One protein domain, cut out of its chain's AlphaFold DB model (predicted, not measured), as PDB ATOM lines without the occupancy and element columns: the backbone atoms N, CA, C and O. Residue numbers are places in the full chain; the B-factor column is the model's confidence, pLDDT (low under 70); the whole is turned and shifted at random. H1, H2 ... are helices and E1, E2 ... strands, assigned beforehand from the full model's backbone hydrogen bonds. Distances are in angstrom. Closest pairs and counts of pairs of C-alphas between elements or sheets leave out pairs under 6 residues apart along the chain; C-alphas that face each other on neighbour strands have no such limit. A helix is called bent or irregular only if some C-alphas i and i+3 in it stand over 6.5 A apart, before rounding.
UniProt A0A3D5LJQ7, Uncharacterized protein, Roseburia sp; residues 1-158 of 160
ATOM      1  N   MET A   1     -45.981 -26.018  -7.806       85.00
ATOM      2  CA  MET A   1     -45.538 -25.522  -9.125       85.00
ATOM      3  C   MET A   1     -46.494 -24.462  -9.661       85.00
ATOM      4  O   MET A   1     -46.100 -23.322  -9.545       85.00
ATOM      5  N   ILE A   2     -47.717 -24.719 -10.146       97.94
ATOM      6  CA  ILE A   2     -48.621 -23.604 -10.545       97.94
ATOM      7  C   ILE A   2     -50.075 -23.892 -10.150       97.94
ATOM      8  O   ILE A   2     -50.587 -24.948 -10.519       97.94
ATOM      9  N   ASP A   3     -50.725 -22.959  -9.455       97.94
ATOM     10  CA  ASP A   3     -52.182 -22.896  -9.289       97.94
ATOM     11  C   ASP A   3     -52.806 -22.224 -10.511       97.94
ATOM     12  O   ASP A   3     -52.303 -21.213 -11.000       97.94
ATOM     13  N   VAL A   4     -53.895 -22.795 -11.025       98.06
ATOM     14  CA  VAL A   4     -54.575 -22.309 -12.227       98.06
ATOM     15  C   VAL A   4     -56.063 -22.153 -11.950       98.06
ATOM     16  O   VAL A   4     -56.759 -23.117 -11.618       98.06
ATOM     17  N   PHE A   5     -56.556 -20.937 -12.152       97.94
ATOM     18  CA  PHE A   5     -57.964 -20.583 -12.046       97.94
ATOM     19  C   PHE A   5     -58.517 -20.305 -13.439       97.94
ATOM     20  O   PHE A   5     -57.974 -19.487 -14.178       97.94
ATOM     21  N   ILE A   6     -59.588 -21.003 -13.813       98.00
ATOM     22  CA  ILE A   6     -60.223 -20.893 -15.129       98.00
ATOM     23  C   ILE A   6     -61.698 -20.553 -14.944       98.00
ATOM     24  O   ILE A   6     -62.444 -21.317 -14.331       98.00
ATOM     25  N   GLU A   7     -62.137 -19.435 -15.515       97.88
ATOM     26  CA  GLU A   7     -63.543 -19.030 -15.540       97.88
ATOM     27  C   GLU A   7     -64.128 -19.175 -16.946       97.88
ATOM     28  O   GLU A   7     -63.584 -18.655 -17.922       97.88
ATOM     29  N   ASN A   8     -65.289 -19.824 -17.041       96.94
ATOM     30  CA  ASN A   8     -66.116 -19.877 -18.244       96.94
ATOM     31  C   ASN A   8     -67.533 -19.392 -17.906       96.94
ATOM     32  O   ASN A   8     -68.393 -20.148 -17.438       96.94
ATOM     33  N   GLY A   9     -67.776 -18.095 -18.097       93.25
ATOM     34  CA  GLY A   9     -69.031 -17.454 -17.707       93.25
ATOM     35  C   GLY A   9     -69.237 -17.457 -16.188       93.25
ATOM     36  O   GLY A   9     -68.635 -16.658 -15.485       93.25
ATOM     37  N   ARG A  10     -70.136 -18.316 -15.683       93.06
ATOM     38  CA  ARG A  10     -70.407 -18.474 -14.234       93.06
ATOM     39  C   ARG A  10     -69.763 -19.719 -13.622       93.06
ATOM     40  O   ARG A  10     -69.877 -19.914 -12.415       93.06
ATOM     41  N   ASN A  11     -69.152 -20.568 -14.443       97.44
ATOM     42  CA  ASN A  11     -68.506 -21.787 -13.983       97.44
ATOM     43  C   ASN A  11     -67.028 -21.500 -13.743       97.44
ATOM     44  O   ASN A  11     -66.389 -20.851 -14.573       97.44
ATOM     45  N   THR A  12     -66.491 -22.012 -12.644       97.19
ATOM     46  CA  THR A  12     -65.088 -21.842 -12.278       97.19
ATOM     47  C   THR A  12     -64.440 -23.197 -12.048       97.19
ATOM     48  O   THR A  12     -65.058 -24.124 -11.523       97.19
ATOM     49  N   LEU A  13     -63.189 -23.309 -12.471       97.81
ATOM     50  CA  LEU A  13     -62.326 -24.452 -12.236       97.81
ATOM     51  C   LEU A  13     -61.071 -23.949 -11.535       97.81
ATOM     52  O   LEU A  13     -60.408 -23.043 -12.028       97.81
ATOM     53  N   HIS A  14     -60.748 -24.567 -10.407       97.81
ATOM     54  CA  HIS A  14     -59.452 -24.427  -9.765       97.81
ATOM     55  C   HIS A  14     -58.709 -25.755  -9.906       97.81
ATOM     56  O   HIS A  14     -59.256 -26.809  -9.574       97.81
ATOM     57  N   THR A  15     -57.492 -25.709 -10.440       97.00
ATOM     58  CA  THR A  15     -56.645 -26.883 -10.660       97.00
ATOM     59  C   THR A  15     -55.172 -26.532 -10.478       97.00
ATOM     60  O   THR A  15     -54.830 -25.367 -10.301       97.00
ATOM     61  N   GLN A  16     -54.294 -27.534 -10.521       96.81
ATOM     62  CA  GLN A  16     -52.859 -27.356 -10.315       96.81
ATOM     63  C   GLN A  16     -52.052 -28.056 -11.401       96.81
ATOM     64  O   GLN A  16     -52.351 -29.187 -11.787       96.81
ATOM     65  N   PHE A  17     -50.985 -27.407 -11.864       96.88
ATOM     66  CA  PHE A  17     -50.024 -27.992 -12.791       96.88
ATOM     67  C   PHE A  17     -48.751 -28.466 -12.069       96.88
ATOM     68  O   PHE A  17     -48.327 -27.849 -11.085       96.88
ATOM     69  N   PRO A  18     -48.101 -29.540 -12.568       95.06
ATOM     70  CA  PRO A  18     -48.492 -30.325 -13.745       95.06
ATOM     71  C   PRO A  18     -49.641 -31.317 -13.473       95.06
ATOM     72  O   PRO A  18     -49.588 -32.082 -12.512       95.06
ATOM     73  N   LEU A  19     -50.616 -31.372 -14.387       94.62
ATOM     74  CA  LEU A  19     -51.714 -32.352 -14.431       94.62
ATOM     75  C   LEU A  19     -51.597 -33.210 -15.706       94.62
ATOM     76  O   LEU A  19     -50.919 -32.817 -16.661       94.62
ATOM     77  N   ARG A  20     -52.207 -34.402 -15.757       95.06
ATOM     78  CA  ARG A  20     -52.304 -35.151 -17.023       95.06
ATOM     79  C   ARG A  20     -53.220 -34.393 -17.990       95.06
ATOM     80  O   ARG A  20     -54.217 -33.814 -17.574       95.06
ATOM     81  N   MET A  21     -52.905 -34.422 -19.284       94.38
ATOM     82  CA  MET A  21     -53.698 -33.697 -20.290       94.38
ATOM     83  C   MET A  21     -55.151 -34.176 -20.354       94.38
ATOM     84  O   MET A  21     -56.047 -33.351 -20.505       94.38
ATOM     85  N   ASP A  22     -55.377 -35.484 -20.210       94.62
ATOM     86  CA  ASP A  22     -56.723 -36.066 -20.234       94.62
ATOM     87  C   ASP A  22     -57.548 -35.605 -19.023       94.62
ATOM     88  O   ASP A  22     -58.689 -35.181 -19.187       94.62
ATOM     89  N   ASP A  23     -56.939 -35.582 -17.833       96.81
ATOM     90  CA  ASP A  23     -57.583 -35.089 -16.609       96.81
ATOM     91  C   ASP A  23     -57.905 -33.589 -16.731       96.81
ATOM     92  O   ASP A  23     -58.975 -33.142 -16.325       96.81
ATOM     93  N   LEU A  24     -57.006 -32.797 -17.334       96.31
ATOM     94  CA  LEU A  24     -57.262 -31.378 -17.598       96.31
ATOM     95  C   LEU A  24     -58.427 -31.193 -18.577       96.31
ATOM     96  O   LEU A  24     -59.276 -30.329 -18.363       96.31
ATOM     97  N   ALA A  25     -58.502 -32.008 -19.630       96.44
ATOM     98  CA  ALA A  25     -59.615 -31.969 -20.574       96.44
ATOM     99  C   ALA A  25     -60.951 -32.335 -19.899       96.44
ATOM    100  O   ALA A  25     -61.961 -31.678 -20.153       96.44
ATOM    101  N   GLU A  26     -60.960 -33.331 -19.009       97.38
ATOM    102  CA  GLU A  26     -62.143 -33.706 -18.227       97.38
ATOM    103  C   GLU A  26     -62.580 -32.579 -17.277       97.38
ATOM    104  O   GLU A  26     -63.758 -32.208 -17.237       97.38
ATOM    105  N   GLN A  27     -61.632 -31.963 -16.570       97.50
ATOM    106  CA  GLN A  27     -61.912 -30.831 -15.690       97.50
ATOM    107  C   GLN A  27     -62.442 -29.615 -16.462       97.50
ATOM    108  O   GLN A  27     -63.428 -29.005 -16.045       97.50
ATOM    109  N   LEU A  28     -61.865 -29.288 -17.619       97.31
ATOM    110  CA  LEU A  28     -62.364 -28.230 -18.506       97.31
ATOM    111  C   LEU A  28     -63.784 -28.532 -19.007       97.31
ATOM    112  O   LEU A  28     -64.649 -27.649 -19.018       97.31
ATOM    113  N   ALA A  29     -64.070 -29.789 -19.353       97.25
ATOM    114  CA  ALA A  29     -65.406 -30.204 -19.762       97.25
ATOM    115  C   ALA A  29     -66.444 -30.007 -18.644       97.25
ATOM    116  O   ALA A  29     -67.583 -29.635 -18.941       97.25
ATOM    117  N   SER A  30     -66.052 -30.175 -17.374       97.06
ATOM    118  CA  SER A  30     -66.934 -29.968 -16.214       97.06
ATOM    119  C   SER A  30     -67.445 -28.525 -16.076       97.06
ATOM    120  O   SER A  30     -68.564 -28.314 -15.609       97.06
ATOM    121  N   ILE A  31     -66.689 -27.538 -16.574       97.25
ATOM    122  CA  ILE A  31     -67.097 -26.123 -16.629       97.25
ATOM    123  C   ILE A  31     -67.655 -25.707 -18.000       97.25
ATOM    124  O   ILE A  31     -67.919 -24.526 -18.246       97.25
ATOM    125  N   GLY A  32     -67.873 -26.668 -18.902       96.44
ATOM    126  CA  GLY A  32     -68.468 -26.449 -20.221       96.44
ATOM    127  C   GLY A  32     -67.475 -26.105 -21.335       96.44
ATOM    128  O   GLY A  32     -67.906 -25.692 -22.411       96.44
ATOM    129  N   VAL A  33     -66.169 -26.281 -21.118       96.81
ATOM    130  CA  VAL A  33     -65.134 -26.049 -22.134       96.81
ATOM    131  C   VAL A  33     -64.812 -27.359 -22.848       96.81
ATOM    132  O   VAL A  33     -64.356 -28.316 -22.240       96.81
ATOM    133  N   ARG A  34     -65.061 -27.410 -24.161       94.31
ATOM    134  CA  ARG A  34     -64.809 -28.603 -25.002       94.31
ATOM    135  C   ARG A  34     -63.653 -28.439 -25.986       94.31
ATOM    136  O   ARG A  34     -63.404 -29.329 -26.795       94.31
ATOM    137  N   GLN A  35     -63.004 -27.280 -25.971       93.25
ATOM    138  CA  GLN A  35     -61.844 -27.008 -26.812       93.25
ATOM    139  C   GLN A  35     -60.675 -27.893 -26.375       93.25
ATOM    140  O   GLN A  35     -60.548 -28.226 -25.198       93.25
ATOM    141  N   SER A  36     -59.815 -28.262 -27.325       93.50
ATOM    142  CA  SER A  36     -58.567 -28.945 -26.984       93.50
ATOM    143  C   SER A  36     -57.700 -28.029 -26.123       93.50
ATOM    144  O   SER A  36     -57.601 -26.836 -26.402       93.50
ATOM    145  N   VAL A  37     -57.012 -28.592 -25.129       93.62
ATOM    146  CA  VAL A  37     -56.079 -27.856 -24.256       93.62
ATOM    147  C   VAL A  37     -55.031 -27.087 -25.075       93.62
ATOM    148  O   VAL A  37     -54.686 -25.959 -24.741       93.62
ATOM    149  N   ALA A  38     -54.578 -27.655 -26.198       94.56
ATOM    150  CA  ALA A  38     -53.608 -27.024 -27.099       94.56
ATOM    151  C   ALA A  38     -54.176 -25.842 -27.914       94.56
ATOM    152  O   ALA A  38     -53.430 -25.165 -28.610       94.56
ATOM    153  N   GLN A  39     -55.489 -25.611 -27.869       94.00
ATOM    154  CA  GLN A  39     -56.160 -24.490 -28.535       94.00
ATOM    155  C   GLN A  39     -56.571 -23.384 -27.557       94.00
ATOM    156  O   GLN A  39     -57.057 -22.345 -27.992       94.00
ATOM    157  N   ILE A  40     -56.405 -23.607 -26.250       95.31
ATOM    158  CA  ILE A  40     -56.741 -22.633 -25.214       95.31
ATOM    159  C   ILE A  40     -55.464 -21.880 -24.863       95.31
ATOM    160  O   ILE A  40     -54.535 -22.460 -24.301       95.31
ATOM    161  N   THR A  41     -55.417 -20.595 -25.202       96.38
ATOM    162  CA  THR A  41     -54.317 -19.694 -24.842       96.38
ATOM    163  C   THR A  41     -54.144 -19.655 -23.326       96.38
ATOM    164  O   THR A  41     -55.117 -19.584 -22.578       96.38
ATOM    165  N   ALA A  42     -52.906 -19.683 -22.843       96.19
ATOM    166  CA  ALA A  42     -52.604 -19.704 -21.414       96.19
ATOM    167  C   ALA A  42     -52.979 -18.389 -20.708       96.19
ATOM    168  O   ALA A  42     -53.242 -18.387 -19.511       96.19
ATOM    169  N   LYS A  43     -53.054 -17.278 -21.453       94.25
ATOM    170  CA  LYS A  43     -53.554 -15.979 -20.966       94.25
ATOM    171  C   LYS A  43     -55.077 -15.831 -21.066       94.25
ATOM    172  O   LYS A  43     -55.608 -14.775 -20.734       94.25
ATOM    173  N   GLY A  44     -55.775 -16.869 -21.522       92.44
ATOM    174  CA  GLY A  44     -57.210 -16.823 -21.741       92.44
ATOM    175  C   GLY A  44     -57.619 -16.015 -22.974       92.44
ATOM    176  O   GLY A  44     -56.803 -15.612 -23.807       92.44
ATOM    177  N   THR A  45     -58.923 -15.824 -23.100       90.00
ATOM    178  CA  THR A  45     -59.618 -15.116 -24.177       90.00
ATOM    179  C   THR A  45     -60.739 -14.260 -23.579       90.00
ATOM    180  O   THR A  45     -60.981 -14.286 -22.373       90.00
ATOM    181  N   ASP A  46     -61.500 -13.557 -24.421       87.56
ATOM    182  CA  ASP A  46     -62.688 -12.812 -23.976       87.56
ATOM    183  C   ASP A  46     -63.750 -13.702 -23.300       87.56
ATOM    184  O   ASP A  46     -64.569 -13.219 -22.517       87.56
ATOM    185  N   THR A  47     -63.766 -15.001 -23.613       90.38
ATOM    186  CA  THR A  47     -64.742 -15.959 -23.073       90.38
ATOM    187  C   THR A  47     -64.187 -16.815 -21.943       90.38
ATOM    188  O   THR A  47     -64.960 -17.237 -21.081       90.38
ATOM    189  N   LEU A  48     -62.877 -17.069 -21.940       95.50
ATOM    190  CA  LEU A  48     -62.192 -17.885 -20.943       95.50
ATOM    191  C   LEU A  48     -61.168 -17.045 -20.205       95.50
ATOM    192  O   LEU A  48     -60.119 -16.731 -20.759       95.50
ATOM    193  N   LYS A  49     -61.431 -16.721 -18.944       97.44
ATOM    194  CA  LYS A  49     -60.424 -16.056 -18.116       97.44
ATOM    195  C   LYS A  49     -59.547 -17.104 -17.468       97.44
ATOM    196  O   LYS A  49     -60.067 -18.083 -16.938       97.44
ATOM    197  N   ILE A  50     -58.238 -16.900 -17.534       97.56
ATOM    198  CA  ILE A  50     -57.257 -17.824 -16.981       97.56
ATOM    199  C   ILE A  50     -56.256 -17.023 -16.169       97.56
ATOM    200  O   ILE A  50     -55.615 -16.111 -16.690       97.56
ATOM    201  N   GLU A  51     -56.123 -17.387 -14.903       97.62
ATOM    202  CA  GLU A  51     -55.140 -16.833 -13.982       97.62
ATOM    203  C   GLU A  51     -54.228 -17.960 -13.502       97.62
ATOM    204  O   GLU A  51     -54.673 -19.092 -13.293       97.62
ATOM    205  N   MET A  52     -52.937 -17.657 -13.382       98.06
ATOM    206  CA  MET A  52     -51.910 -18.612 -12.982       98.06
ATOM    207  C   MET A  52     -51.048 -18.003 -11.885       98.06
ATOM    208  O   MET A  52     -50.571 -16.878 -12.038       98.06
ATOM    209  N   GLU A  53     -50.807 -18.766 -10.827       97.88
ATOM    210  CA  GLU A  53     -49.974 -18.364  -9.698       97.88
ATOM    211  C   GLU A  53     -48.909 -19.427  -9.425       97.88
ATOM    212  O   GLU A  53     -49.203 -20.617  -9.313       97.88
ATOM    213  N   GLY A  54     -47.647 -19.010  -9.340       97.75
ATOM    214  CA  GLY A  54     -46.566 -19.904  -8.960       97.75
ATOM    215  C   GLY A  54     -46.615 -20.206  -7.464       97.75
ATOM    216  O   GLY A  54     -46.529 -19.303  -6.643       97.75
ATOM    217  N   LEU A  55     -46.703 -21.486  -7.102       94.19
ATOM    218  CA  LEU A  55     -46.726 -21.904  -5.689       94.19
ATOM    219  C   LEU A  55     -45.346 -21.850  -5.008       94.19
ATOM    220  O   LEU A  55     -45.249 -21.860  -3.787       94.19
ATOM    221  N   GLU A  56     -44.286 -21.867  -5.812       92.88
ATOM    222  CA  GLU A  56     -42.875 -21.878  -5.413       92.88
ATOM    223  C   GLU A  56     -42.087 -21.076  -6.459       92.88
ATOM    224  O   GLU A  56     -42.620 -20.775  -7.533       92.88
ATOM    225  N   ASP A  57     -40.808 -20.801  -6.205       96.12
ATOM    226  CA  ASP A  57     -39.954 -20.015  -7.109       96.12
ATOM    227  C   ASP A  57     -39.924 -20.580  -8.532       96.12
ATOM    228  O   ASP A  57     -40.063 -19.838  -9.502       96.12
ATOM    229  N   ILE A  58     -39.881 -21.909  -8.677       96.56
ATOM    230  CA  ILE A  58     -39.944 -22.549  -9.997       96.56
ATOM    231  C   ILE A  58     -41.289 -22.342 -10.700       96.56
ATOM    232  O   ILE A  58     -41.366 -22.262 -11.922       96.56
ATOM    233  N   GLY A  59     -42.363 -22.248  -9.923       97.75
ATOM    234  CA  GLY A  59     -43.687 -21.913 -10.416       97.75
ATOM    235  C   GLY A  59     -43.733 -20.511 -10.986       97.75
ATOM    236  O   GLY A  59     -44.199 -20.312 -12.105       97.75
ATOM    237  N   ASN A  60     -43.201 -19.562 -10.217       97.94
ATOM    238  CA  ASN A  60     -43.099 -18.165 -10.618       97.94
ATOM    239  C   ASN A  60     -42.234 -18.013 -11.872       97.94
ATOM    240  O   ASN A  60     -42.612 -17.282 -12.785       97.94
ATOM    241  N   GLU A  61     -41.135 -18.764 -11.958       97.88
ATOM    242  CA  GLU A  61     -40.265 -18.803 -13.134       97.88
ATOM    243  C   GLU A  61     -40.988 -19.327 -14.384       97.88
ATOM    244  O   GLU A  61     -40.837 -18.776 -15.471       97.88
ATOM    245  N   ILE A  62     -41.816 -20.368 -14.257       98.06
ATOM    246  CA  ILE A  62     -42.603 -20.862 -15.394       98.06
ATOM    247  C   ILE A  62     -43.670 -19.832 -15.789       98.06
ATOM    248  O   ILE A  62     -43.792 -19.516 -16.971       98.06
ATOM    249  N   VAL A  63     -44.431 -19.298 -14.824       98.12
ATOM    250  CA  VAL A  63     -45.519 -18.332 -15.076       98.12
ATOM    251  C   VAL A  63     -44.995 -17.047 -15.723       98.12
ATOM    252  O   VAL A  63     -45.639 -16.523 -16.636       98.12
ATOM    253  N   SER A  64     -43.826 -16.553 -15.301       97.19
ATOM    254  CA  SER A  64     -43.209 -15.340 -15.855       97.19
ATOM    255  C   SER A  64     -42.821 -15.494 -17.330       97.19
ATOM    256  O   SER A  64     -42.837 -14.516 -18.077       97.19
ATOM    257  N   ARG A  65     -42.540 -16.728 -17.768       97.31
ATOM    258  CA  ARG A  65     -42.168 -17.074 -19.146       97.31
ATOM    259  C   ARG A  65     -43.355 -17.378 -20.062       97.31
ATOM    260  O   ARG A  65     -43.143 -17.555 -21.261       97.31
ATOM    261  N   VAL A  66     -44.583 -17.437 -19.538       97.56
ATOM    262  CA  VAL A  66     -45.788 -17.666 -20.351       97.56
ATOM    263  C   VAL A  66     -46.077 -16.439 -21.216       97.56
ATOM    264  O   VAL A  66     -46.517 -15.394 -20.720       97.56
ATOM    265  N   GLY A  67     -45.866 -16.593 -22.520       95.25
ATOM    266  CA  GLY A  67     -46.166 -15.612 -23.551       95.25
ATOM    267  C   GLY A  67     -47.645 -15.573 -23.944       95.25
ATOM    268  O   GLY A  67     -48.472 -16.350 -23.469       95.25
ATOM    269  N   ALA A  68     -47.988 -14.638 -24.832       90.94
ATOM    270  CA  ALA A  68     -49.362 -14.461 -25.317       90.94
ATOM    271  C   ALA A  68     -49.840 -15.616 -26.216       90.94
ATOM    272  O   ALA A  68     -51.016 -15.972 -26.183       90.94
ATOM    273  N   GLU A  69     -48.922 -16.206 -26.985       92.56
ATOM    274  CA  GLU A  69     -49.209 -17.277 -27.949       92.56
ATOM    275  C   GLU A  69     -49.101 -18.686 -27.342       92.56
ATOM    276  O   GLU A  69     -49.487 -19.666 -27.979       92.56
ATOM    277  N   ASP A  70     -48.586 -18.802 -26.114       96.88
ATOM    278  CA  ASP A  70     -48.502 -20.087 -25.427       96.88
ATOM    279  C   ASP A  70     -49.910 -20.578 -25.072       96.88
ATOM    280  O   ASP A  70     -50.781 -19.811 -24.647       96.88
ATOM    281  N   ASN A  71     -50.141 -21.881 -25.214       96.69
ATOM    282  CA  ASN A  71     -51.394 -22.518 -24.810       96.69
ATOM    283  C   ASN A  71     -51.233 -23.287 -23.490       96.69
ATOM    284  O   ASN A  71     -50.123 -23.556 -23.026       96.69
ATOM    285  N   LEU A  72     -52.353 -23.682 -22.882       96.56
ATOM    286  CA  LEU A  72     -52.351 -24.457 -21.637       96.56
ATOM    287  C   LEU A  72     -51.518 -25.742 -21.743       96.56
ATOM    288  O   LEU A  72     -50.902 -26.158 -20.761       96.56
ATOM    289  N   ALA A  73     -51.469 -26.373 -22.922       96.69
ATOM    290  CA  ALA A  73     -50.705 -27.599 -23.090       96.69
ATOM    291  C   ALA A  73     -49.192 -27.335 -23.041       96.69
ATOM    292  O   ALA A  73     -48.451 -28.171 -22.528       96.69
ATOM    293  N   ASP A  74     -48.726 -26.182 -23.516       97.69
ATOM    294  CA  ASP A  74     -47.314 -25.800 -23.431       97.69
ATOM    295  C   ASP A  74     -46.889 -25.564 -21.981       97.69
ATOM    296  O   ASP A  74     -45.875 -26.113 -21.545       97.69
ATOM    297  N   VAL A  75     -47.721 -24.880 -21.190       97.81
ATOM    298  CA  VAL A  75     -47.463 -24.668 -19.755       97.81
ATOM    299  C   VAL A  75     -47.429 -25.997 -18.996       97.81
ATOM    300  O   VAL A  75     -46.500 -26.258 -18.229       97.81
ATOM    301  N   VAL A  76     -48.393 -26.894 -19.240       97.38
ATOM    302  CA  VAL A  76     -48.407 -28.225 -18.609       97.38
ATOM    303  C   VAL A  76     -47.184 -29.049 -19.024       97.38
ATOM    304  O   VAL A  76     -46.581 -29.717 -18.179       97.38
ATOM    305  N   ARG A  77     -46.773 -29.005 -20.300       97.38
ATOM    306  CA  ARG A  77     -45.556 -29.690 -20.776       97.38
ATOM    307  C   ARG A  77     -44.304 -29.152 -20.095       97.38
ATOM    308  O   ARG A  77     -43.482 -29.967 -19.681       97.38
ATOM    309  N   ALA A  78     -44.181 -27.834 -19.945       97.94
ATOM    310  CA  ALA A  78     -43.074 -27.205 -19.232       97.94
ATOM    311  C   ALA A  78     -43.014 -27.663 -17.776       97.94
ATOM    312  O   ALA A  78     -41.976 -28.146 -17.329       97.94
ATOM    313  N   CYS A  79     -44.153 -27.646 -17.079       97.50
ATOM    314  CA  CYS A  79     -44.241 -28.130 -15.706       97.50
ATOM    315  C   CYS A  79     -43.791 -29.597 -15.579       97.50
ATOM    316  O   CYS A  79     -43.025 -29.951 -14.683       97.50
ATOM    317  N   HIS A  80     -44.229 -30.470 -16.495       97.50
ATOM    318  CA  HIS A  80     -43.788 -31.872 -16.518       97.50
ATOM    319  C   HIS A  80     -42.302 -32.020 -16.848       97.50
ATOM    320  O   HIS A  80     -41.645 -32.889 -16.281       97.50
ATOM    321  N   ALA A  81     -41.773 -31.223 -17.775       98.06
ATOM    322  CA  ALA A  81     -40.369 -31.275 -18.165       98.06
ATOM    323  C   ALA A  81     -39.465 -30.897 -16.984       98.06
ATOM    324  O   ALA A  81     -38.595 -31.684 -16.616       98.06
ATOM    325  N   VAL A  82     -39.752 -29.766 -16.335       97.81
ATOM    326  CA  VAL A  82     -39.044 -29.301 -15.136       97.81
ATOM    327  C   VAL A  82     -39.130 -30.339 -14.018       97.81
ATOM    328  O   VAL A  82     -38.103 -30.771 -13.503       97.81
ATOM    329  N   ARG A  83     -40.340 -30.819 -13.693       96.19
ATOM    330  CA  ARG A  83     -40.538 -31.824 -12.634       96.19
ATOM    331  C   ARG A  83     -39.735 -33.104 -12.869       96.19
ATOM    332  O   ARG A  83     -39.264 -33.704 -11.910       96.19
ATOM    333  N   ARG A  84     -39.606 -33.551 -14.121       96.50
ATOM    334  CA  ARG A  84     -38.830 -34.758 -14.456       96.50
ATOM    335  C   ARG A  84     -37.327 -34.537 -14.361       96.50
ATOM    336  O   ARG A  84     -36.631 -35.450 -13.939       96.50
ATOM    337  N   ALA A  85     -36.845 -33.369 -14.770       96.50
ATOM    338  CA  ALA A  85     -35.426 -33.044 -14.709       96.50
ATOM    339  C   ALA A  85     -34.939 -32.801 -13.273       96.50
ATOM    340  O   ALA A  85     -33.763 -32.993 -12.990       96.50
ATOM    341  N   CYS A  86     -35.849 -32.426 -12.370       94.69
ATOM    342  CA  CYS A  86     -35.549 -31.989 -11.010       94.69
ATOM    343  C   CYS A  86     -36.164 -32.932  -9.947       94.69
ATOM    344  O   CYS A  86     -37.070 -32.522  -9.216       94.69
ATOM    345  N   PRO A  87     -35.738 -34.208  -9.847       91.75
ATOM    346  CA  PRO A  87     -36.363 -35.178  -8.940       91.75
ATOM    347  C   PRO A  87     -36.140 -34.880  -7.448       91.75
ATOM    348  O   PRO A  87     -36.909 -35.368  -6.621       91.75
ATOM    349  N   TYR A  88     -35.118 -34.089  -7.102       90.31
ATOM    350  CA  TYR A  88     -34.711 -33.812  -5.717       90.31
ATOM    351  C   TYR A  88     -35.021 -32.386  -5.242       90.31
ATOM    352  O   TYR A  88     -34.648 -32.017  -4.133       90.31
ATOM    353  N   GLY A  89     -35.736 -31.600  -6.047       92.88
ATOM    354  CA  GLY A  89     -35.976 -30.179  -5.796       92.88
ATOM    355  C   GLY A  89     -35.494 -29.316  -6.956       92.88
ATOM    356  O   GLY A  89     -34.863 -29.811  -7.885       92.88
ATOM    357  N   TYR A  90     -35.845 -28.030  -6.925       94.62
ATOM    358  CA  TYR A  90     -35.648 -27.108  -8.050       94.62
ATOM    359  C   TYR A  90     -34.513 -26.103  -7.837       94.62
ATOM    360  O   TYR A  90     -34.257 -25.310  -8.735       94.62
ATOM    361  N   SER A  91     -33.859 -26.105  -6.674       92.88
ATOM    362  CA  SER A  91     -32.841 -25.121  -6.283       92.88
ATOM    363  C   SER A  91     -31.685 -25.040  -7.273       92.88
ATOM    364  O   SER A  91     -31.365 -23.963  -7.756       92.88
ATOM    365  N   GLU A  92     -31.096 -26.177  -7.624       92.50
ATOM    366  CA  GLU A  92     -29.944 -26.271  -8.519       92.50
ATOM    367  C   GLU A  92     -30.322 -25.892  -9.950       92.50
ATOM    368  O   GLU A  92     -29.533 -25.286 -10.670       92.50
ATOM    369  N   PHE A  93     -31.546 -26.227 -10.364       95.56
ATOM    370  CA  PHE A  93     -32.061 -25.809 -11.661       95.56
ATOM    371  C   PHE A  93     -32.328 -24.301 -11.699       95.56
ATOM    372  O   PHE A  93     -31.950 -23.645 -12.662       95.56
ATOM    373  N   LEU A  94     -32.932 -23.735 -10.650       95.75
ATOM    374  CA  LEU A  94     -33.172 -22.296 -10.528       95.75
ATOM    375  C   LEU A  94     -31.869 -21.501 -10.501       95.75
ATOM    376  O   LEU A  94     -31.766 -20.500 -11.198       95.75
ATOM    377  N   ASP A  95     -30.870 -21.977  -9.766       94.31
ATOM    378  CA  ASP A  95     -29.542 -21.370  -9.739       94.31
ATOM    379  C   ASP A  95     -28.823 -21.514 -11.093       94.31
ATOM    380  O   ASP A  95     -28.115 -20.615 -11.521       94.31
ATOM    381  N   MET A  96     -29.068 -22.581 -11.864       94.50
ATOM    382  CA  MET A  96     -28.600 -22.635 -13.255       94.50
ATOM    383  C   MET A  96     -29.285 -21.582 -14.145       94.50
ATOM    384  O   MET A  96     -28.636 -21.001 -15.018       94.50
ATOM    385  N   LEU A  97     -30.591 -21.354 -13.963       94.88
ATOM    386  CA  LEU A  97     -31.341 -20.348 -14.723       94.88
ATOM    387  C   LEU A  97     -30.912 -18.921 -14.364       94.88
ATOM    388  O   LEU A  97     -30.849 -18.068 -15.249       94.88
ATOM    389  N   HIS A  98     -30.601 -18.687 -13.089       93.19
ATOM    390  CA  HIS A  98     -30.198 -17.394 -12.541       93.19
ATOM    391  C   HIS A  98     -28.932 -17.545 -11.681       93.19
ATOM    392  O   HIS A  98     -29.034 -17.501 -10.458       93.19
ATOM    393  N   PRO A  99     -27.744 -17.712 -12.299       90.31
ATOM    394  CA  PRO A  99     -26.511 -17.996 -11.570       90.31
ATOM    395  C   PRO A  99     -26.147 -16.918 -10.557       90.31
ATOM    396  O   PRO A  99     -25.897 -15.764 -10.924       90.31
ATOM    397  N   GLU A 100     -26.048 -17.310  -9.292       87.31
ATOM    398  CA  GLU A 100     -25.468 -16.479  -8.242       87.31
ATOM    399  C   GLU A 100     -23.944 -16.662  -8.176       87.31
ATOM    400  O   GLU A 100     -23.439 -17.757  -8.397       87.31
ATOM    401  N   GLU A 101     -23.194 -15.619  -7.793       82.38
ATOM    402  CA  GLU A 101     -21.713 -15.615  -7.769       82.38
ATOM    403  C   GLU A 101     -21.088 -16.761  -6.943       82.38
ATOM    404  O   GLU A 101     -19.961 -17.176  -7.200       82.38
ATOM    405  N   ASN A 102     -21.820 -17.295  -5.958       82.00
ATOM    406  CA  ASN A 102     -21.412 -18.451  -5.150       82.00
ATOM    407  C   ASN A 102     -22.480 -19.562  -5.142       82.00
ATOM    408  O   ASN A 102     -22.564 -20.333  -4.184       82.00
ATOM    409  N   GLY A 103     -23.308 -19.616  -6.187       83.88
ATOM    410  CA  GLY A 103     -24.351 -20.619  -6.361       83.88
ATOM    411  C   GLY A 103     -23.806 -22.024  -6.634       83.88
ATOM    412  O   GLY A 103     -22.657 -22.215  -7.053       83.88
ATOM    413  N   ALA A 104     -24.654 -23.030  -6.424       83.44
ATOM    414  CA  ALA A 104     -24.377 -24.430  -6.739       83.44
ATOM    415  C   ALA A 104     -24.024 -24.649  -8.224       83.44
ATOM    416  O   ALA A 104     -23.243 -25.540  -8.557       83.44
ATOM    417  N   PHE A 105     -24.541 -23.825  -9.132       85.75
ATOM    418  CA  PHE A 105     -24.296 -23.911 -10.560       85.75
ATOM    419  C   PHE A 105     -22.813 -23.769 -10.887       85.75
ATOM    420  O   PHE A 105     -22.329 -24.483 -11.759       85.75
ATOM    421  N   HIS A 106     -22.048 -22.955 -10.154       86.44
ATOM    422  CA  HIS A 106     -20.602 -22.853 -10.370       86.44
ATOM    423  C   HIS A 106     -19.870 -24.184 -10.158       86.44
ATOM    424  O   HIS A 106     -18.892 -24.463 -10.853       86.44
ATOM    425  N   PHE A 107     -20.362 -25.039  -9.257       86.81
ATOM    426  CA  PHE A 107     -19.834 -26.392  -9.087       86.81
ATOM    427  C   PHE A 107     -20.160 -27.282 -10.296       86.81
ATOM    428  O   PHE A 107     -19.291 -28.008 -10.789       86.81
ATOM    429  N   TYR A 108     -21.394 -27.202 -10.800       86.50
ATOM    430  CA  TYR A 108     -21.867 -28.037 -11.908       86.50
ATOM    431  C   TYR A 108     -21.497 -27.510 -13.300       86.50
ATOM    432  O   TYR A 108     -21.578 -28.258 -14.273       86.50
ATOM    433  N   GLN A 109     -21.038 -26.263 -13.411       90.06
ATOM    434  CA  GLN A 109     -20.758 -25.581 -14.675       90.06
ATOM    435  C   GLN A 109     -19.780 -26.353 -15.567       90.06
ATOM    436  O   GLN A 109     -19.905 -26.330 -16.788       90.06
ATOM    437  N   LYS A 110     -18.825 -27.079 -14.974       92.81
ATOM    438  CA  LYS A 110     -17.858 -27.902 -15.720       92.81
ATOM    439  C   LYS A 110     -18.490 -29.082 -16.476       92.81
ATOM    440  O   LYS A 110     -17.860 -29.595 -17.394       92.81
ATOM    441  N   TYR A 111     -19.705 -29.490 -16.107       92.94
ATOM    442  CA  TYR A 111     -20.473 -30.553 -16.766       92.94
ATOM    443  C   TYR A 111     -21.483 -30.010 -17.790       92.94
ATOM    444  O   TYR A 111     -22.122 -30.780 -18.503       92.94
ATOM    445  N   ASP A 112     -21.651 -28.686 -17.879       92.75
ATOM    446  CA  ASP A 112     -22.485 -28.066 -18.902       92.75
ATOM    447  C   ASP A 112     -21.695 -27.877 -20.204       92.75
ATOM    448  O   ASP A 112     -20.708 -27.142 -20.274       92.75
ATOM    449  N   HIS A 113     -22.156 -28.541 -21.260       92.25
ATOM    450  CA  HIS A 113     -21.539 -28.501 -22.587       92.25
ATOM    451  C   HIS A 113     -22.433 -27.871 -23.659       92.25
ATOM    452  O   HIS A 113     -21.999 -27.723 -24.801       92.25
ATOM    453  N   MET A 114     -23.676 -27.517 -23.322       91.94
ATOM    454  CA  MET A 114     -24.637 -26.972 -24.285       91.94
ATOM    455  C   MET A 114     -24.670 -25.442 -24.256       91.94
ATOM    456  O   MET A 114     -24.918 -24.825 -25.291       91.94
ATOM    457  N   GLY A 115     -24.370 -24.838 -23.101       88.88
ATOM    458  CA  GLY A 115     -24.495 -23.398 -22.895       88.88
ATOM    459  C   GLY A 115     -25.955 -22.938 -22.823       88.88
ATOM    460  O   GLY A 115     -26.883 -23.709 -23.060       88.88
ATOM    461  N   ALA A 116     -26.157 -21.671 -22.452       92.75
ATOM    462  CA  ALA A 116     -27.492 -21.113 -22.243       92.75
ATOM    463  C   ALA A 116     -28.312 -21.031 -23.537       92.75
ATOM    464  O   ALA A 116     -27.791 -20.716 -24.611       92.75
ATOM    465  N   SER A 117     -29.612 -21.275 -23.403       95.12
ATOM    466  CA  SER A 117     -30.608 -21.100 -24.450       95.12
ATOM    467  C   SER A 117     -30.610 -19.656 -24.942       95.12
ATOM    468  O   SER A 117     -30.651 -18.705 -24.163       95.12
ATOM    469  N   SER A 118     -30.648 -19.484 -26.263       94.69
ATOM    470  CA  SER A 118     -30.873 -18.174 -26.882       94.69
ATOM    471  C   SER A 118     -32.359 -17.838 -27.044       94.69
ATOM    472  O   SER A 118     -32.690 -16.769 -27.551       94.69
ATOM    473  N   LYS A 119     -33.260 -18.777 -26.731       94.75
ATOM    474  CA  LYS A 119     -34.710 -18.594 -26.845       94.75
ATOM    475  C   LYS A 119     -35.291 -18.062 -25.544       94.75
ATOM    476  O   LYS A 119     -34.862 -18.442 -24.458       94.75
ATOM    477  N   GLU A 120     -36.329 -17.252 -25.686       92.06
ATOM    478  CA  GLU A 120     -37.134 -16.744 -24.578       92.06
ATOM    479  C   GLU A 120     -38.404 -17.587 -24.369       92.06
ATOM    480  O   GLU A 120     -38.731 -18.483 -25.159       92.06
ATOM    481  N   GLY A 121     -39.127 -17.288 -23.288       95.62
ATOM    482  CA  GLY A 121     -40.422 -17.887 -22.971       95.62
ATOM    483  C   GLY A 121     -40.364 -19.383 -22.652       95.62
ATOM    484  O   GLY A 121     -39.318 -19.931 -22.283       95.62
ATOM    485  N   ILE A 122     -41.508 -20.056 -22.795       96.94
ATOM    486  CA  ILE A 122     -41.629 -21.501 -22.564       96.94
ATOM    487  C   ILE A 122     -40.670 -22.324 -23.444       96.94
ATOM    488  O   ILE A 122     -40.012 -23.210 -22.897       96.94
ATOM    489  N   PRO A 123     -40.494 -22.053 -24.754       96.12
ATOM    490  CA  PRO A 123     -39.527 -22.795 -25.565       96.12
ATOM    491  C   PRO A 123     -38.094 -22.702 -25.031       96.12
ATOM    492  O   PRO A 123     -37.405 -23.718 -24.978       96.12
ATOM    493  N   GLY A 124     -37.668 -21.513 -24.589       96.88
ATOM    494  CA  GLY A 124     -36.364 -21.327 -23.956       96.88
ATOM    495  C   GLY A 124     -36.228 -22.086 -22.642       96.88
ATOM    496  O   GLY A 124     -35.209 -22.723 -22.397       96.88
ATOM    497  N   LEU A 125     -37.281 -22.106 -21.817       97.81
ATOM    498  CA  LEU A 125     -37.290 -22.913 -20.597       97.81
ATOM    499  C   LEU A 125     -37.131 -24.410 -20.887       97.81
ATOM    500  O   LEU A 125     -36.400 -25.091 -20.176       97.81
ATOM    501  N   ILE A 126     -37.787 -24.932 -21.927       98.00
ATOM    502  CA  ILE A 126     -37.632 -26.340 -22.318       98.00
ATOM    503  C   ILE A 126     -36.186 -26.644 -22.733       98.00
ATOM    504  O   ILE A 126     -35.673 -27.704 -22.379       98.00
ATOM    505  N   GLU A 127     -35.514 -25.735 -23.444       97.81
ATOM    506  CA  GLU A 127     -34.095 -25.899 -23.791       97.81
ATOM    507  C   GLU A 127     -33.196 -25.895 -22.550       97.81
ATOM    508  O   GLU A 127     -32.327 -26.760 -22.432       97.81
ATOM    509  N   GLU A 128     -33.460 -25.020 -21.578       97.88
ATOM    510  CA  GLU A 128     -32.741 -25.032 -20.297       97.88
ATOM    511  C   GLU A 128     -32.981 -26.328 -19.510       97.88
ATOM    512  O   GLU A 128     -32.052 -26.887 -18.938       97.88
ATOM    513  N   VAL A 129     -34.198 -26.882 -19.524       97.94
ATOM    514  CA  VAL A 129     -34.473 -28.190 -18.901       97.94
ATOM    515  C   VAL A 129     -33.619 -29.297 -19.531       97.94
ATOM    516  O   VAL A 129     -33.099 -30.162 -18.820       97.94
ATOM    517  N   VAL A 130     -33.461 -29.284 -20.858       97.44
ATOM    518  CA  VAL A 130     -32.611 -30.250 -21.572       97.44
ATOM    519  C   VAL A 130     -31.143 -30.056 -21.198       97.44
ATOM    520  O   VAL A 130     -30.481 -31.038 -20.863       97.44
ATOM    521  N   ARG A 131     -30.656 -28.810 -21.192       96.38
ATOM    522  CA  ARG A 131     -29.295 -28.456 -20.768       96.38
ATOM    523  C   ARG A 131     -29.001 -28.945 -19.351       96.38
ATOM    524  O   ARG A 131     -28.014 -29.645 -19.146       96.38
ATOM    525  N   TYR A 132     -29.885 -28.647 -18.397       96.56
ATOM    526  CA  TYR A 132     -29.746 -29.091 -17.008       96.56
ATOM    527  C   TYR A 132     -29.699 -30.615 -16.903       96.56
ATOM    528  O   TYR A 132     -28.804 -31.173 -16.276       96.56
ATOM    529  N   SER A 133     -30.626 -31.302 -17.577       96.19
ATOM    530  CA  SER A 133     -30.680 -32.769 -17.570       96.19
ATOM    531  C   SER A 133     -29.399 -33.392 -18.133       96.19
ATOM    532  O   SER A 133     -28.923 -34.401 -17.608       96.19
ATOM    533  N   ALA A 134     -28.825 -32.797 -19.183       95.94
ATOM    534  CA  ALA A 134     -27.559 -33.238 -19.761       95.94
ATOM    535  C   ALA A 134     -26.391 -33.027 -18.784       95.94
ATOM    536  O   ALA A 134     -25.636 -33.968 -18.544       95.94
ATOM    537  N   ALA A 135     -26.296 -31.850 -18.157       94.69
ATOM    538  CA  ALA A 135     -25.261 -31.554 -17.166       94.69
ATOM    539  C   ALA A 135     -25.338 -32.486 -15.942       94.69
ATOM    540  O   ALA A 135     -24.317 -32.990 -15.481       94.69
ATOM    541  N   MET A 136     -26.543 -32.779 -15.443       94.12
ATOM    542  CA  MET A 136     -26.735 -33.721 -14.330       94.12
ATOM    543  C   MET A 136     -26.415 -35.167 -14.716       94.12
ATOM    544  O   MET A 136     -25.880 -35.921 -13.902       94.12
ATOM    545  N   SER A 137     -26.709 -35.561 -15.958       94.19
ATOM    546  CA  SER A 137     -26.348 -36.890 -16.466       94.19
ATOM    547  C   SER A 137     -24.833 -37.052 -16.557       94.19
ATOM    548  O   SER A 137     -24.302 -38.084 -16.157       94.19
ATOM    549  N   GLU A 138     -24.138 -36.019 -17.032       95.00
ATOM    550  CA  GLU A 138     -22.680 -36.009 -17.121       95.00
ATOM    551  C   GLU A 138     -22.024 -36.006 -15.735       95.00
ATOM    552  O   GLU A 138     -21.124 -36.802 -15.486       95.00
ATOM    553  N   TYR A 139     -22.533 -35.196 -14.801       93.00
ATOM    554  CA  TYR A 139     -22.117 -35.245 -13.398       93.00
ATOM    555  C   TYR A 139     -22.247 -36.658 -12.817       93.00
ATOM    556  O   TYR A 139     -21.292 -37.190 -12.258       93.00
ATOM    557  N   THR A 140     -23.409 -37.290 -13.007       92.62
ATOM    558  CA  THR A 140     -23.669 -38.647 -12.504       92.62
ATOM    559  C   THR A 140     -22.705 -39.664 -13.114       92.62
ATOM    560  O   THR A 140     -22.197 -40.529 -12.406       92.62
ATOM    561  N   ARG A 141     -22.422 -39.557 -14.418       95.19
ATOM    562  CA  ARG A 141     -21.459 -40.424 -15.108       95.19
ATOM    563  C   ARG A 141     -20.064 -40.305 -14.492       95.19
ATOM    564  O   ARG A 141     -19.461 -41.325 -14.189       95.19
ATOM    565  N   VAL A 142     -19.580 -39.076 -14.297       93.50
ATOM    566  CA  VAL A 142     -18.249 -38.817 -13.728       93.50
ATOM    567  C   VAL A 142     -18.147 -39.339 -12.297       93.50
ATOM    568  O   VAL A 142     -17.175 -40.017 -11.982       93.50
ATOM    569  N   CYS A 143     -19.159 -39.104 -11.458       90.50
ATOM    570  CA  CYS A 143     -19.169 -39.641 -10.096       90.50
ATOM    571  C   CYS A 143     -19.110 -41.172 -10.077       90.50
ATOM    572  O   CYS A 143     -18.319 -41.735  -9.329       90.50
ATOM    573  N   ASN A 144     -19.886 -41.844 -10.932       92.62
ATOM    574  CA  ASN A 144     -19.859 -43.307 -11.002       92.62
ATOM    575  C   ASN A 144     -18.482 -43.837 -11.444       92.62
ATOM    576  O   ASN A 144     -18.013 -44.834 -10.909       92.62
ATOM    577  N   GLU A 145     -17.819 -43.177 -12.399       93.31
ATOM    578  CA  GLU A 145     -16.473 -43.566 -12.848       93.31
ATOM    579  C   GLU A 145     -15.413 -43.383 -11.753       93.31
ATOM    580  O   GLU A 145     -14.515 -44.215 -11.619       93.31
ATOM    581  N   GLU A 146     -15.521 -42.317 -10.956       90.56
ATOM    582  CA  GLU A 146     -14.648 -42.085  -9.802       90.56
ATOM    583  C   GLU A 146     -14.876 -43.144  -8.708       90.56
ATOM    584  O   GLU A 146     -13.911 -43.734  -8.224       90.56
ATOM    585  N   GLU A 147     -16.133 -43.467  -8.384       88.44
ATOM    586  CA  GLU A 147     -16.484 -44.519  -7.415       88.44
ATOM    587  C   GLU A 147     -16.005 -45.917  -7.856       88.44
ATOM    588  O   GLU A 147     -15.493 -46.701  -7.046       88.44
ATOM    589  N   GLU A 148     -16.134 -46.246  -9.146       88.56
ATOM    590  CA  GLU A 148     -15.631 -47.504  -9.710       88.56
ATOM    591  C   GLU A 148     -14.101 -47.585  -9.640       88.56
ATOM    592  O   GLU A 148     -13.556 -48.633  -9.279       88.56
ATOM    593  N   ALA A 149     -13.400 -46.488  -9.936       83.44
ATOM    594  CA  ALA A 149     -11.945 -46.430  -9.844       83.44
ATOM    595  C   ALA A 149     -11.459 -46.564  -8.391       83.44
ATOM    596  O   ALA A 149     -10.490 -47.277  -8.128       83.44
ATOM    597  N   GLU A 150     -12.121 -45.918  -7.430       78.75
ATOM    598  CA  GLU A 150     -11.809 -46.070  -6.003       78.75
ATOM    599  C   GLU A 150     -12.019 -47.512  -5.524       78.75
ATOM    600  O   GLU A 150     -11.163 -48.060  -4.828       78.75
ATOM    601  N   SER A 151     -13.105 -48.156  -5.957       74.19
ATOM    602  CA  SER A 151     -13.400 -49.552  -5.616       74.19
ATOM    603  C   SER A 151     -12.338 -50.516  -6.159       74.19
ATOM    604  O   SER A 151     -11.853 -51.374  -5.423       74.19
ATOM    605  N   GLN A 152     -11.913 -50.336  -7.414       69.75
ATOM    606  CA  GLN A 152     -10.850 -51.147  -8.025       69.75
ATOM    607  C   GLN A 152      -9.500 -50.963  -7.318       69.75
ATOM    608  O   GLN A 152      -8.785 -51.936  -7.090       69.75
ATOM    609  N   ASN A 153      -9.164 -49.731  -6.923       66.00
ATOM    610  CA  ASN A 153      -7.928 -49.451  -6.191       66.00
ATOM    611  C   ASN A 153      -7.917 -50.095  -4.795       66.00
ATOM    612  O   ASN A 153      -6.871 -50.566  -4.351       66.00
ATOM    613  N   LEU A 154      -9.065 -50.126  -4.109       63.47
ATOM    614  CA  LEU A 154      -9.194 -50.802  -2.818       63.47
ATOM    615  C   LEU A 154      -9.007 -52.315  -2.972       63.47
ATOM    616  O   LEU A 154      -8.241 -52.901  -2.210       63.47
ATOM    617  N   ASP A 155      -9.636 -52.943  -3.967       62.62
ATOM    618  CA  ASP A 155      -9.487 -54.383  -4.223       62.62
ATOM    619  C   ASP A 155      -8.021 -54.768  -4.524       62.62
ATOM    620  O   ASP A 155      -7.515 -55.746  -3.971       62.62
ATOM    621  N   GLU A 156      -7.291 -53.955  -5.298       60.38
ATOM    622  CA  GLU A 156      -5.851 -54.150  -5.547       60.38
ATOM    623  C   GLU A 156      -4.971 -53.964  -4.293       60.38
ATOM    624  O   GLU A 156      -3.883 -54.545  -4.202       60.38
ATOM    625  N   GLU A 157      -5.402 -53.148  -3.326       57.09
ATOM    626  CA  GLU A 157      -4.698 -52.949  -2.053       57.09
ATOM    627  C   GLU A 157      -4.876 -54.148  -1.107       57.09
ATOM    628  O   GLU A 157      -3.926 -54.520  -0.419       57.09
ATOM    629  N   TRP A 158      -6.045 -54.799  -1.107       56.72
ATOM    630  CA  TRP A 158      -6.307 -56.007  -0.310       56.72
ATOM    631  C   TRP A 158      -5.659 -57.279  -0.876       56.72
ATOM    632  O   TRP A 158      -5.451 -58.240  -0.130       56.72
TER     633      TRP A 158
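This is residues 1 to 158 of the 160 residues of an uncharacterized protein of Roseburia sp (UniProt A0A3D5LJQ7). A small, twisted sheet of three strands makes one end of this model, with H1 and H2 over one face, and from there H3 and the much longer H6 run side by side away from it. H4 and H5 are short helices that pack on H6, and residues 143 to 158 of H6 stick out as a free arm, which adds to the length. The printed part has 158 residues, with named elements in the order E1 E2 H1 E3 H2 H3 H4 H5 H6; the sheet's order is E2 - E1 - E3, antiparallel, and the class is mostly helix. The whole is loose, with a radius of gyration of the C-alphas of 20.1 A, and spans 75 by 32 by 22 A.

Find C-alpha 2 at (-48.621, -23.604, -10.545), where E1, residues 2 to 8, begins. E2 is residues 11 to 17, and E3 is residues 48 to 54, 19.8 A long. H1 is residues 21 to 30, H2 57 to 64, H3 72 to 85, 20.2 A long, H4 91 to 97, and H5 105 to 111. H5 is irregular, with C-alphas 107 and 110 7.1 A apart. Look last for H6, residues 121 to 158, running 56.0 A to C-alpha 158 at (-6.307, -56.007, -0.310).

Start at the inner strand E1: N 5 and O 51 of E3 are 2.9 A apart, and N 4 and O 15 of E2 are 2.8 A apart, both within hydrogen-bond range. E1 and E2 form a hairpin. E2, H1 and E3 make a split strand-helix-strand unit, two strands running the same way with E1 between them, and its crossover is right-handed. H1 lies over E2 at a height over the sheet of 9.8 A; on the same face, H2 lies over E3 at 5.8 A. H2 and H3, a helical hairpin, only just touch, with 3 pairs of C-alphas within 8 A, the closest being Ile 62 and Ala 78, 7.4 A. Residues 122 to 133 of H6 touch H3 at a shallow tilt of 14 degrees, the same way, with the C-alphas of Ala 85 and Ser 133 closest, 5.5 A. H5 touches H6 about perpendicular, at 74 degrees; the closest C-alphas are Tyr 111 and Ala 135, 4.9 A. H4 touches H6 at a steep tilt of 55 degrees, the C-alphas of Phe 93 and Tyr 132 closest, 6.7 A. In H1, H2, H3, H4 and H6 every O i to N i+4 pair is within hydrogen-bond range; H5 has 1 of 3, and 2 of 4 O i to N i+3 pairs.

Look at Gly 9 and Trp 158 for the two C-alphas farthest apart, 75.7 A. The printed part has no cut, and H1 to E3, 17 residues, is the long link. Residues 152 to 158 have pLDDT under 70.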